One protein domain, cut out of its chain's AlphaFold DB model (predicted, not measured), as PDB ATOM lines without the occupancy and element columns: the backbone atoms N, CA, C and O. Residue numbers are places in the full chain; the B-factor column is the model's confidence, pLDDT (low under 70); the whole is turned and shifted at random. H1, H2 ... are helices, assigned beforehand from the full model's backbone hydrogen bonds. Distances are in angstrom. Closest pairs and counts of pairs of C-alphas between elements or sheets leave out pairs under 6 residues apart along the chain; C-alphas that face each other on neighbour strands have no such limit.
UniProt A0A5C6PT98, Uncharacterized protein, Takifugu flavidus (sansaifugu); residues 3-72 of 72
ATOM      1  N   PHE A   3      -8.766 -38.711 -43.688       88.12
ATOM      2  CA  PHE A   3      -9.844 -38.579 -42.697       88.12
ATOM      3  C   PHE A   3      -9.563 -37.499 -41.642       88.12
ATOM      4  O   PHE A   3     -10.330 -36.553 -41.522       88.12
ATOM      5  N   ILE A   4      -8.421 -37.590 -40.953       89.25
ATOM      6  CA  ILE A   4      -8.020 -36.637 -39.903       89.25
ATOM      7  C   ILE A   4      -7.937 -35.207 -40.463       89.25
ATOM      8  O   ILE A   4      -8.380 -34.261 -39.825       89.25
ATOM      9  N   ARG A   5      -7.439 -35.052 -41.698       91.62
ATOM     10  CA  ARG A   5      -7.391 -33.750 -42.378       91.62
ATOM     11  C   ARG A   5      -8.782 -33.193 -42.669       91.62
ATOM     12  O   ARG A   5      -9.017 -32.023 -42.413       91.62
ATOM     13  N   ARG A   6      -9.702 -34.029 -43.162       93.12
ATOM     14  CA  ARG A   6     -11.088 -33.622 -43.441       93.12
ATOM     15  C   ARG A   6     -11.828 -33.197 -42.176       93.12
ATOM     16  O   ARG A   6     -12.539 -32.206 -42.228       93.12
ATOM     17  N   VAL A   7     -11.640 -33.912 -41.065       92.31
ATOM     18  CA  VAL A   7     -12.219 -33.538 -39.761       92.31
ATOM     19  C   VAL A   7     -11.710 -32.168 -39.308       92.31
ATOM     20  O   VAL A   7     -12.497 -31.359 -38.838       92.31
ATOM     21  N   ALA A   8     -10.425 -31.878 -39.526       92.31
ATOM     22  CA  ALA A   8      -9.835 -30.568 -39.249       92.31
ATOM     23  C   ALA A   8     -10.144 -29.490 -40.313       92.31
ATOM     24  O   ALA A   8      -9.636 -28.382 -40.217       92.31
ATOM     25  N   GLY A   9     -10.917 -29.794 -41.365       94.75
ATOM     26  CA  GLY A   9     -11.180 -28.846 -42.458       94.75
ATOM     27  C   GLY A   9      -9.957 -28.506 -43.324       94.75
ATOM     28  O   GLY A   9      -9.995 -27.550 -44.091       94.75
ATOM     29  N   LEU A  10      -8.881 -29.292 -43.235       93.69
ATOM     30  CA  LEU A  10      -7.613 -29.044 -43.916       93.69
ATOM     31  C   LEU A  10      -7.490 -29.843 -45.217       93.69
ATOM     32  O   LEU A  10      -7.837 -31.025 -45.320       93.69
ATOM     33  N   SER A  11      -6.898 -29.205 -46.215       91.94
ATOM     34  CA  SER A  11      -6.510 -29.788 -47.492       91.94
ATOM     35  C   SER A  11      -5.024 -30.185 -47.506       91.94
ATOM     36  O   SER A  11      -4.278 -30.035 -46.534       91.94
ATOM     37  N   LEU A  12      -4.558 -30.734 -48.633       89.56
ATOM     38  CA  LEU A  12      -3.123 -30.951 -48.863       89.56
ATOM     39  C   LEU A  12      -2.384 -29.649 -49.217       89.56
ATOM     40  O   LEU A  12      -1.170 -29.577 -49.030       89.56
ATOM     41  N   ARG A  13      -3.095 -28.621 -49.708       94.19
ATOM     42  CA  ARG A  13      -2.502 -27.329 -50.101       94.19
ATOM     43  C   ARG A  13      -2.044 -26.511 -48.901       94.19
ATOM     44  O   ARG A  13      -1.089 -25.757 -49.033       94.19
ATOM     45  N   ASP A  14      -2.646 -26.747 -47.739       93.75
ATOM     46  CA  ASP A  14      -2.302 -26.062 -46.491       93.75
ATOM     47  C   ASP A  14      -0.934 -26.488 -45.946       93.75
ATOM     48  O   ASP A  14      -0.389 -25.840 -45.061       93.75
ATOM     49  N   ARG A  15      -0.356 -27.589 -46.461       91.94
ATOM     50  CA  ARG A  15       0.985 -28.099 -46.105       91.94
ATOM     51  C   ARG A  15       1.226 -28.280 -44.595       91.94
ATOM     52  O   ARG A  15       2.358 -28.492 -44.170       91.94
ATOM     53  N   VAL A  16       0.162 -28.289 -43.791       92.50
ATOM     54  CA  VAL A  16       0.210 -28.554 -42.350       92.50
ATOM     55  C   VAL A  16       0.675 -29.986 -42.128       92.50
ATOM     56  O   VAL A  16       0.186 -30.911 -42.785       92.50
ATOM     57  N   ARG A  17       1.623 -30.198 -41.213       90.94
ATOM     58  CA  ARG A  17       2.123 -31.540 -40.885       90.94
ATOM     59  C   ARG A  17       1.038 -32.358 -40.199       90.94
ATOM     60  O   ARG A  17       0.332 -31.863 -39.334       90.94
ATOM     61  N   SER A  18       0.944 -33.645 -40.525       86.75
ATOM     62  CA  SER A  18      -0.059 -34.532 -39.919       86.75
ATOM     63  C   SER A  18       0.090 -34.676 -38.395       86.75
ATOM     64  O   SER A  18      -0.893 -34.996 -37.740       86.75
ATOM     65  N   SER A  19       1.289 -34.457 -37.836       88.62
ATOM     66  CA  SER A  19       1.516 -34.407 -36.385       88.62
ATOM     67  C   SER A  19       0.804 -33.219 -35.738       88.62
ATOM     68  O   SER A  19       0.066 -33.429 -34.785       88.62
ATOM     69  N   ALA A  20       0.935 -32.023 -36.318       91.81
ATOM     70  CA  ALA A  20       0.262 -30.815 -35.842       91.81
ATOM     71  C   ALA A  20      -1.269 -30.963 -35.881       91.81
ATOM     72  O   ALA A  20      -1.948 -30.588 -34.939       91.81
ATOM     73  N   ILE A  21      -1.814 -31.612 -36.920       92.06
ATOM     74  CA  ILE A  21      -3.264 -31.874 -37.011       92.06
ATOM     75  C   ILE A  21      -3.726 -32.832 -35.904       92.06
ATOM     76  O   ILE A  21      -4.810 -32.681 -35.354       92.06
ATOM     77  N   ARG A  22      -2.926 -33.855 -35.579       89.69
ATOM     78  CA  ARG A  22      -3.258 -34.780 -34.484       89.69
ATOM     79  C   ARG A  22      -3.196 -34.086 -33.128       89.69
ATOM     80  O   ARG A  22      -4.058 -34.345 -32.302       89.69
ATOM     81  N   GLU A  23      -2.206 -33.223 -32.931       90.38
ATOM     82  CA  GLU A  23      -2.057 -32.410 -31.725       90.38
ATOM     83  C   GLU A  23      -3.251 -31.466 -31.537       90.38
ATOM     84  O   GLU A  23      -3.881 -31.493 -30.485       90.38
ATOM     85  N   GLU A  24      -3.637 -30.732 -32.584       91.69
ATOM     86  CA  GLU A  24      -4.807 -29.842 -32.581       91.69
ATOM     87  C   GLU A  24      -6.112 -30.589 -32.277       91.69
ATOM     88  O   GLU A  24      -6.937 -30.128 -31.494       91.69
ATOM     89  N   LEU A  25      -6.288 -31.780 -32.855       91.62
ATOM     90  CA  LEU A  25      -7.469 -32.609 -32.618       91.62
ATOM     91  C   LEU A  25      -7.417 -33.397 -31.296       91.62
ATOM     92  O   LEU A  25      -8.328 -34.180 -31.030       91.62
ATOM     93  N   GLY A  26      -6.354 -33.266 -30.493       90.31
ATOM     94  CA  GLY A  26      -6.166 -34.053 -29.268       90.31
ATOM     95  C   GLY A  26      -6.087 -35.565 -29.519       90.31
ATOM     96  O   GLY A  26      -6.347 -36.371 -28.624       90.31
ATOM     97  N   VAL A  27      -5.757 -35.974 -30.748       89.00
ATOM     98  CA  VAL A  27      -5.627 -37.378 -31.133       89.00
ATOM     99  C   VAL A  27      -4.256 -37.863 -30.722       89.00
ATOM    100  O   VAL A  27      -3.230 -37.509 -31.307       89.00
ATOM    101  N   GLU A  28      -4.253 -38.754 -29.748       88.44
ATOM    102  CA  GLU A  28      -3.027 -39.368 -29.290       88.44
ATOM    103  C   GLU A  28      -2.291 -40.125 -30.417       88.44
ATOM    104  O   GLU A  28      -2.897 -40.927 -31.141       88.44
ATOM    105  N   PRO A  29      -0.970 -39.917 -30.568       85.25
ATOM    106  CA  PRO A  29      -0.154 -40.714 -31.467       85.25
ATOM    107  C   PRO A  29      -0.259 -42.210 -31.153       85.25
ATOM    108  O   PRO A  29      -0.114 -42.638 -30.010       85.25
ATOM    109  N   LEU A  30      -0.427 -43.023 -32.200       85.56
ATOM    110  CA  LEU A  30      -0.497 -44.482 -32.071       85.56
ATOM    111  C   LEU A  30       0.706 -45.055 -31.308       85.56
ATOM    112  O   LEU A  30       0.532 -45.976 -30.516       85.56
ATOM    113  N   LEU A  31       1.892 -44.474 -31.509       87.00
ATOM    114  CA  LEU A  31       3.116 -44.869 -30.821       87.00
ATOM    115  C   LEU A  31       2.964 -44.815 -29.294       87.00
ATOM    116  O   LEU A  31       3.184 -45.828 -28.645       87.00
ATOM    117  N   LEU A  32       2.462 -43.707 -28.736       89.75
ATOM    118  CA  LEU A  32       2.260 -43.577 -27.286       89.75
ATOM    119  C   LEU A  32       1.279 -44.629 -26.751       89.75
ATOM    120  O   LEU A  32       1.445 -45.169 -25.655       89.75
ATOM    121  N   ARG A  33       0.243 -44.960 -27.531       91.81
ATOM    122  CA  ARG A  33      -0.702 -46.022 -27.169       91.81
ATOM    123  C   ARG A  33      -0.043 -47.402 -27.182       91.81
ATOM    124  O   ARG A  33      -0.317 -48.198 -26.279       91.81
ATOM    125  N   VAL A  34       0.794 -47.690 -28.176       93.69
ATOM    126  CA  VAL A  34       1.548 -48.946 -28.265       93.69
ATOM    127  C   VAL A  34       2.538 -49.053 -27.109       93.69
ATOM    128  O   VAL A  34       2.467 -50.027 -26.366       93.69
ATOM    129  N   GLU A  35       3.369 -48.036 -26.881       94.94
ATOM    130  CA  GLU A  35       4.364 -48.005 -25.801       94.94
ATOM    131  C   GLU A  35       3.712 -48.206 -24.432       94.94
ATOM    132  O   GLU A  35       4.126 -49.061 -23.654       94.94
ATOM    133  N   ARG A  36       2.607 -47.509 -24.140       96.31
ATOM    134  CA  ARG A  36       1.893 -47.731 -22.873       96.31
ATOM    135  C   ARG A  36       1.303 -49.129 -22.756       96.31
ATOM    136  O   ARG A  36       1.220 -49.654 -21.648       96.31
ATOM    137  N   SER A  37       0.875 -49.731 -23.862       95.38
ATOM    138  CA  SER A  37       0.363 -51.106 -23.851       95.38
ATOM    139  C   SER A  37       1.494 -52.104 -23.604       95.38
ATOM    140  O   SER A  37       1.330 -53.006 -22.784       95.38
ATOM    141  N   GLN A  38       2.659 -51.887 -24.222       94.38
ATOM    142  CA  GLN A  38       3.879 -52.653 -23.967       94.38
ATOM    143  C   GLN A  38       4.317 -52.530 -22.505       94.38
ATOM    144  O   GLN A  38       4.545 -53.545 -21.856       94.38
ATOM    145  N   MET A  39       4.333 -51.321 -21.937       95.81
ATOM    146  CA  MET A  39       4.696 -51.108 -20.532       95.81
ATOM    147  C   MET A  39       3.718 -51.770 -19.557       95.81
ATOM    148  O   MET A  39       4.138 -52.334 -18.546       95.81
ATOM    149  N   ARG A  40       2.410 -51.748 -19.849       96.00
ATOM    150  CA  ARG A  40       1.410 -52.479 -19.049       96.00
ATOM    151  C   ARG A  40       1.639 -53.986 -19.113       96.00
ATOM    152  O   ARG A  40       1.578 -54.646 -18.078       96.00
ATOM    153  N   TRP A  41       1.913 -54.516 -20.302       94.19
ATOM    154  CA  TRP A  41       2.210 -55.932 -20.499       94.19
ATOM    155  C   TRP A  41       3.508 -56.350 -19.797       94.19
ATOM    156  O   TRP A  41       3.512 -57.333 -19.062       94.19
ATOM    157  N   LEU A  42       4.573 -55.555 -19.909       91.25
ATOM    158  CA  LEU A  42       5.825 -55.781 -19.188       91.25
ATOM    159  C   LEU A  42       5.599 -55.760 -17.674       91.25
ATOM    160  O   LEU A  42       6.055 -56.644 -16.955       91.25
ATOM    161  N   GLY A  43       4.832 -54.789 -17.178       93.06
ATOM    162  CA  GLY A  43       4.455 -54.739 -15.771       93.06
ATOM    163  C   GLY A  43       3.661 -55.971 -15.321       93.06
ATOM    164  O   GLY A  43       3.768 -56.368 -14.161       93.06
ATOM    165  N   HIS A  44       2.863 -56.573 -16.203       93.06
ATOM    166  CA  HIS A  44       2.196 -57.840 -15.918       93.06
ATOM    167  C   HIS A  44       3.201 -58.994 -15.831       93.06
ATOM    168  O   HIS A  44       3.138 -59.757 -14.873       93.06
ATOM    169  N   LEU A  45       4.154 -59.075 -16.764       89.81
ATOM    170  CA  LEU A  45       5.214 -60.085 -16.734       89.81
ATOM    171  C   LEU A  45       6.065 -60.008 -15.468       89.81
ATOM    172  O   LEU A  45       6.249 -61.017 -14.808       89.81
ATOM    173  N   VAL A  46       6.506 -58.815 -15.060       88.19
ATOM    174  CA  VAL A  46       7.346 -58.651 -13.857       88.19
ATOM    175  C   VAL A  46       6.627 -59.094 -12.576       88.19
ATOM    176  O   VAL A  46       7.264 -59.537 -11.624       88.19
ATOM    177  N   ARG A  47       5.294 -58.976 -12.533       91.19
ATOM    178  CA  ARG A  47       4.468 -59.418 -11.395       91.19
ATOM    179  C   ARG A  47       4.033 -60.882 -11.503       91.19
ATOM    180  O   ARG A  47       3.399 -61.391 -10.581       91.19
ATOM    181  N   MET A  48       4.303 -61.534 -12.630       93.00
ATOM    182  CA  MET A  48       3.946 -62.925 -12.863       93.00
ATOM    183  C   MET A  48       4.800 -63.829 -11.962       93.00
ATOM    184  O   MET A  48       5.995 -63.578 -11.806       93.00
ATOM    185  N   PRO A  49       4.221 -64.876 -11.344       89.44
ATOM    186  CA  PRO A  49       5.020 -65.858 -10.623       89.44
ATOM    187  C   PRO A  49       5.967 -66.591 -11.592       89.44
ATOM    188  O   PRO A  49       5.595 -66.795 -12.752       89.44
ATOM    189  N   PRO A  50       7.155 -67.016 -11.120       85.31
ATOM    190  CA  PRO A  50       8.124 -67.733 -11.943       85.31
ATOM    191  C   PRO A  50       7.570 -69.091 -12.399       85.31
ATOM    192  O   PRO A  50       6.612 -69.608 -11.818       85.31
ATOM    193  N   GLY A  51       8.178 -69.682 -13.429       87.31
ATOM    194  CA  GLY A  51       7.727 -70.962 -13.991       87.31
ATOM    195  C   GLY A  51       6.748 -70.820 -15.161       87.31
ATOM    196  O   GLY A  51       6.145 -71.799 -15.602       87.31
ATOM    197  N   ARG A  52       6.499 -69.586 -15.620       88.31
ATOM    198  CA  ARG A  52       5.656 -69.320 -16.788       88.31
ATOM    199  C   ARG A  52       6.528 -68.963 -17.975       88.31
ATOM    200  O   ARG A  52       7.326 -68.035 -17.885       88.31
ATOM    201  N   LEU A  53       6.268 -69.619 -19.106       87.38
ATOM    202  CA  LEU A  53       7.023 -69.445 -20.351       87.38
ATOM    203  C   LEU A  53       7.318 -67.973 -20.707       87.38
ATOM    204  O   LEU A  53       8.463 -67.682 -21.031       87.38
ATOM    205  N   PRO A  54       6.375 -67.013 -20.619       84.12
ATOM    206  CA  PRO A  54       6.680 -65.622 -20.965       84.12
ATOM    207  C   PRO A  54       7.667 -64.927 -20.011       84.12
ATOM    208  O   PRO A  54       8.478 -64.125 -20.465       84.12
ATOM    209  N   ASP A  55       7.609 -65.219 -18.707       85.69
ATOM    210  CA  ASP A  55       8.559 -64.695 -17.710       85.69
ATOM    211  C   ASP A  55       9.930 -65.363 -17.874       85.69
ATOM    212  O   ASP A  55      10.953 -64.681 -17.876       85.69
ATOM    213  N   GLU A  56       9.954 -66.676 -18.114       86.25
ATOM    214  CA  GLU A  56      11.182 -67.432 -18.381       86.25
ATOM    215  C   GLU A  56      11.903 -66.929 -19.635       86.25
ATOM    216  O   GLU A  56      13.098 -66.652 -19.583       86.25
ATOM    217  N   VAL A  57      11.176 -66.739 -20.742       85.12
ATOM    218  CA  VAL A  57      11.722 -66.208 -22.001       85.12
ATOM    219  C   VAL A  57      12.257 -64.786 -21.820       85.12
ATOM    220  O   VAL A  57      13.309 -64.458 -22.363       85.12
ATOM    221  N   LEU A  58      11.574 -63.942 -21.038       81.81
ATOM    222  CA  LEU A  58      12.040 -62.582 -20.751       81.81
ATOM    223  C   LEU A  58      13.314 -62.581 -19.888       81.81
ATOM    224  O   LEU A  58      14.243 -61.820 -20.155       81.81
ATOM    225  N   ARG A  59      13.366 -63.429 -18.854       79.62
ATOM    226  CA  ARG A  59      14.514 -63.558 -17.939       79.62
ATOM    227  C   ARG A  59      15.715 -64.246 -18.567       79.62
ATOM    228  O   ARG A  59      16.827 -64.036 -18.093       79.62
ATOM    229  N   ALA A  60      15.511 -65.028 -19.624       83.31
ATOM    230  CA  ALA A  60      16.567 -65.750 -20.320       83.31
ATOM    231  C   ALA A  60      17.613 -64.844 -21.007       83.31
ATOM    232  O   ALA A  60      18.515 -65.382 -21.633       83.31
ATOM    233  N   CYS A  61      17.537 -63.509 -20.860       63.19
ATOM    234  CA  CYS A  61      18.494 -62.516 -21.364       63.19
ATOM    235  C   CYS A  61      18.925 -62.777 -22.817       63.19
ATOM    236  O   CYS A  61      19.943 -63.424 -23.059       63.19
ATOM    237  N   PRO A  62      18.239 -62.206 -23.817       58.69
ATOM    238  CA  PRO A  62      18.717 -62.269 -25.178       58.69
ATOM    239  C   PRO A  62      19.697 -61.113 -25.397       58.69
ATOM    240  O   PRO A  62      19.368 -60.122 -26.049       58.69
ATOM    241  N   SER A  63      20.910 -61.209 -24.854       56.38
ATOM    242  CA  SER A  63      21.974 -60.251 -25.188       56.38
ATOM    243  C   SER A  63      22.270 -60.212 -26.698       56.38
ATOM    244  O   SER A  63      22.813 -59.225 -27.178       56.38
ATOM    245  N   GLU A  64      21.839 -61.220 -27.466       52.06
ATOM    246  CA  GLU A  64      21.982 -61.266 -28.928       52.06
ATOM    247  C   GLU A  64      20.763 -60.729 -29.710       52.06
ATOM    248  O   GLU A  64      20.939 -60.097 -30.747       52.06
ATOM    249  N   VAL A  65      19.522 -60.896 -29.230       55.41
ATOM    250  CA  VAL A  65      18.319 -60.463 -29.988       55.41
ATOM    251  C   VAL A  65      18.053 -58.961 -29.837       55.41
ATOM    252  O   VAL A  65      17.548 -58.326 -30.760       55.41
ATOM    253  N   PHE A  66      18.418 -58.366 -28.698       53.06
ATOM    254  CA  PHE A  66      18.224 -56.932 -28.455       53.06
ATOM    255  C   PHE A  66      19.145 -56.052 -29.320       53.06
ATOM    256  O   PHE A  66      18.744 -54.967 -29.730       53.06
ATOM    257  N   LEU A  67      20.347 -56.539 -29.653       50.50
ATOM    258  CA  LEU A  67      21.264 -55.861 -30.575       50.50
ATOM    259  C   LEU A  67      20.787 -55.966 -32.032       50.50
ATOM    260  O   LEU A  67      20.825 -54.975 -32.752       50.50
ATOM    261  N   LEU A  68      20.241 -57.115 -32.441       52.94
ATOM    262  CA  LEU A  68      19.717 -57.313 -33.800       52.94
ATOM    263  C   LEU A  68      18.450 -56.496 -34.102       52.94
ATOM    264  O   LEU A  68      18.194 -56.182 -35.258       52.94
ATOM    265  N   LEU A  69      17.653 -56.142 -33.089       56.84
ATOM    266  CA  LEU A  69      16.445 -55.320 -33.255       56.84
ATOM    267  C   LEU A  69      16.709 -53.805 -33.212       56.84
ATOM    268  O   LEU A  69      15.842 -53.046 -33.627       56.84
ATOM    269  N   LEU A  70      17.869 -53.363 -32.714       49.66
ATOM    270  CA  LEU A  70      18.296 -51.954 -32.735       49.66
ATOM    271  C   LEU A  70      19.059 -51.575 -34.019       49.66
ATOM    272  O   LEU A  70      19.298 -50.391 -34.248       49.66
ATOM    273  N   GLU A  71      19.417 -52.556 -34.853       47.22
ATOM    274  CA  GLU A  71      20.002 -52.353 -36.189       47.22
ATOM    275  C   GLU A  71      18.960 -52.331 -37.333       47.22
ATOM    276  O   GLU A  71      19.339 -52.363 -38.505       47.22
ATOM    277  N   TRP A  72      17.659 -52.237 -37.019       42.03
ATOM    278  CA  TRP A  72      16.568 -52.071 -37.995       42.03
ATOM    279  C   TRP A  72      15.699 -50.844 -37.711       42.03
ATOM    280  O   TRP A  72      15.313 -50.637 -36.540       42.03
TER     281      TRP A  72
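This is residues 3 to 72 of the 72 residues of an uncharacterized protein of Takifugu flavidus (sansaifugu) (UniProt A0A5C6PT98). One long helix, H3, joins two small ends: H1 and H2 paired at one, H4 turned crosswise at the other, from which a free tail with H5 folds back, apart from H3. The printed part has 70 residues with five named helices, H1 to H5 in order, and no named strand: all helix. It is extended, with radius of gyration of the C-alphas 19.5 A and spans of 56 by 27 by 14 A.

Find C-alpha 3 at (-9.844, -38.579, -42.697), where H1, residues 3 to 7, begins. H2 is residues 18 to 24. From C-alpha 30 at (-0.497, -44.482, -32.071), H3 runs 24.4 A to residue 46. H4 is residues 53 to 59; H5, residues 65 to 70, ends at (18.296, -51.954, -32.735).

H1 touches H2, closest at the C-alphas of Arg 5 and Ile 21, 7.0 A. H2 and H3 are apart. With residues 45 to 46 alone, H3 only just touches H4, only at the corner, with 3 pairs of C-alphas within 8 A, the closest Leu 45 and Asp 55, 5.8 A; they stand about perpendicular, 84 degrees. H5 touches no helix. Each helix has every O i to N i+4 pair within hydrogen-bond range.

The farthest C-alphas, Arg 13 and Gly 51, are 57.6 A apart. The printed part has no cut and no long link. Residues 61 to 72 have pLDDT under 70.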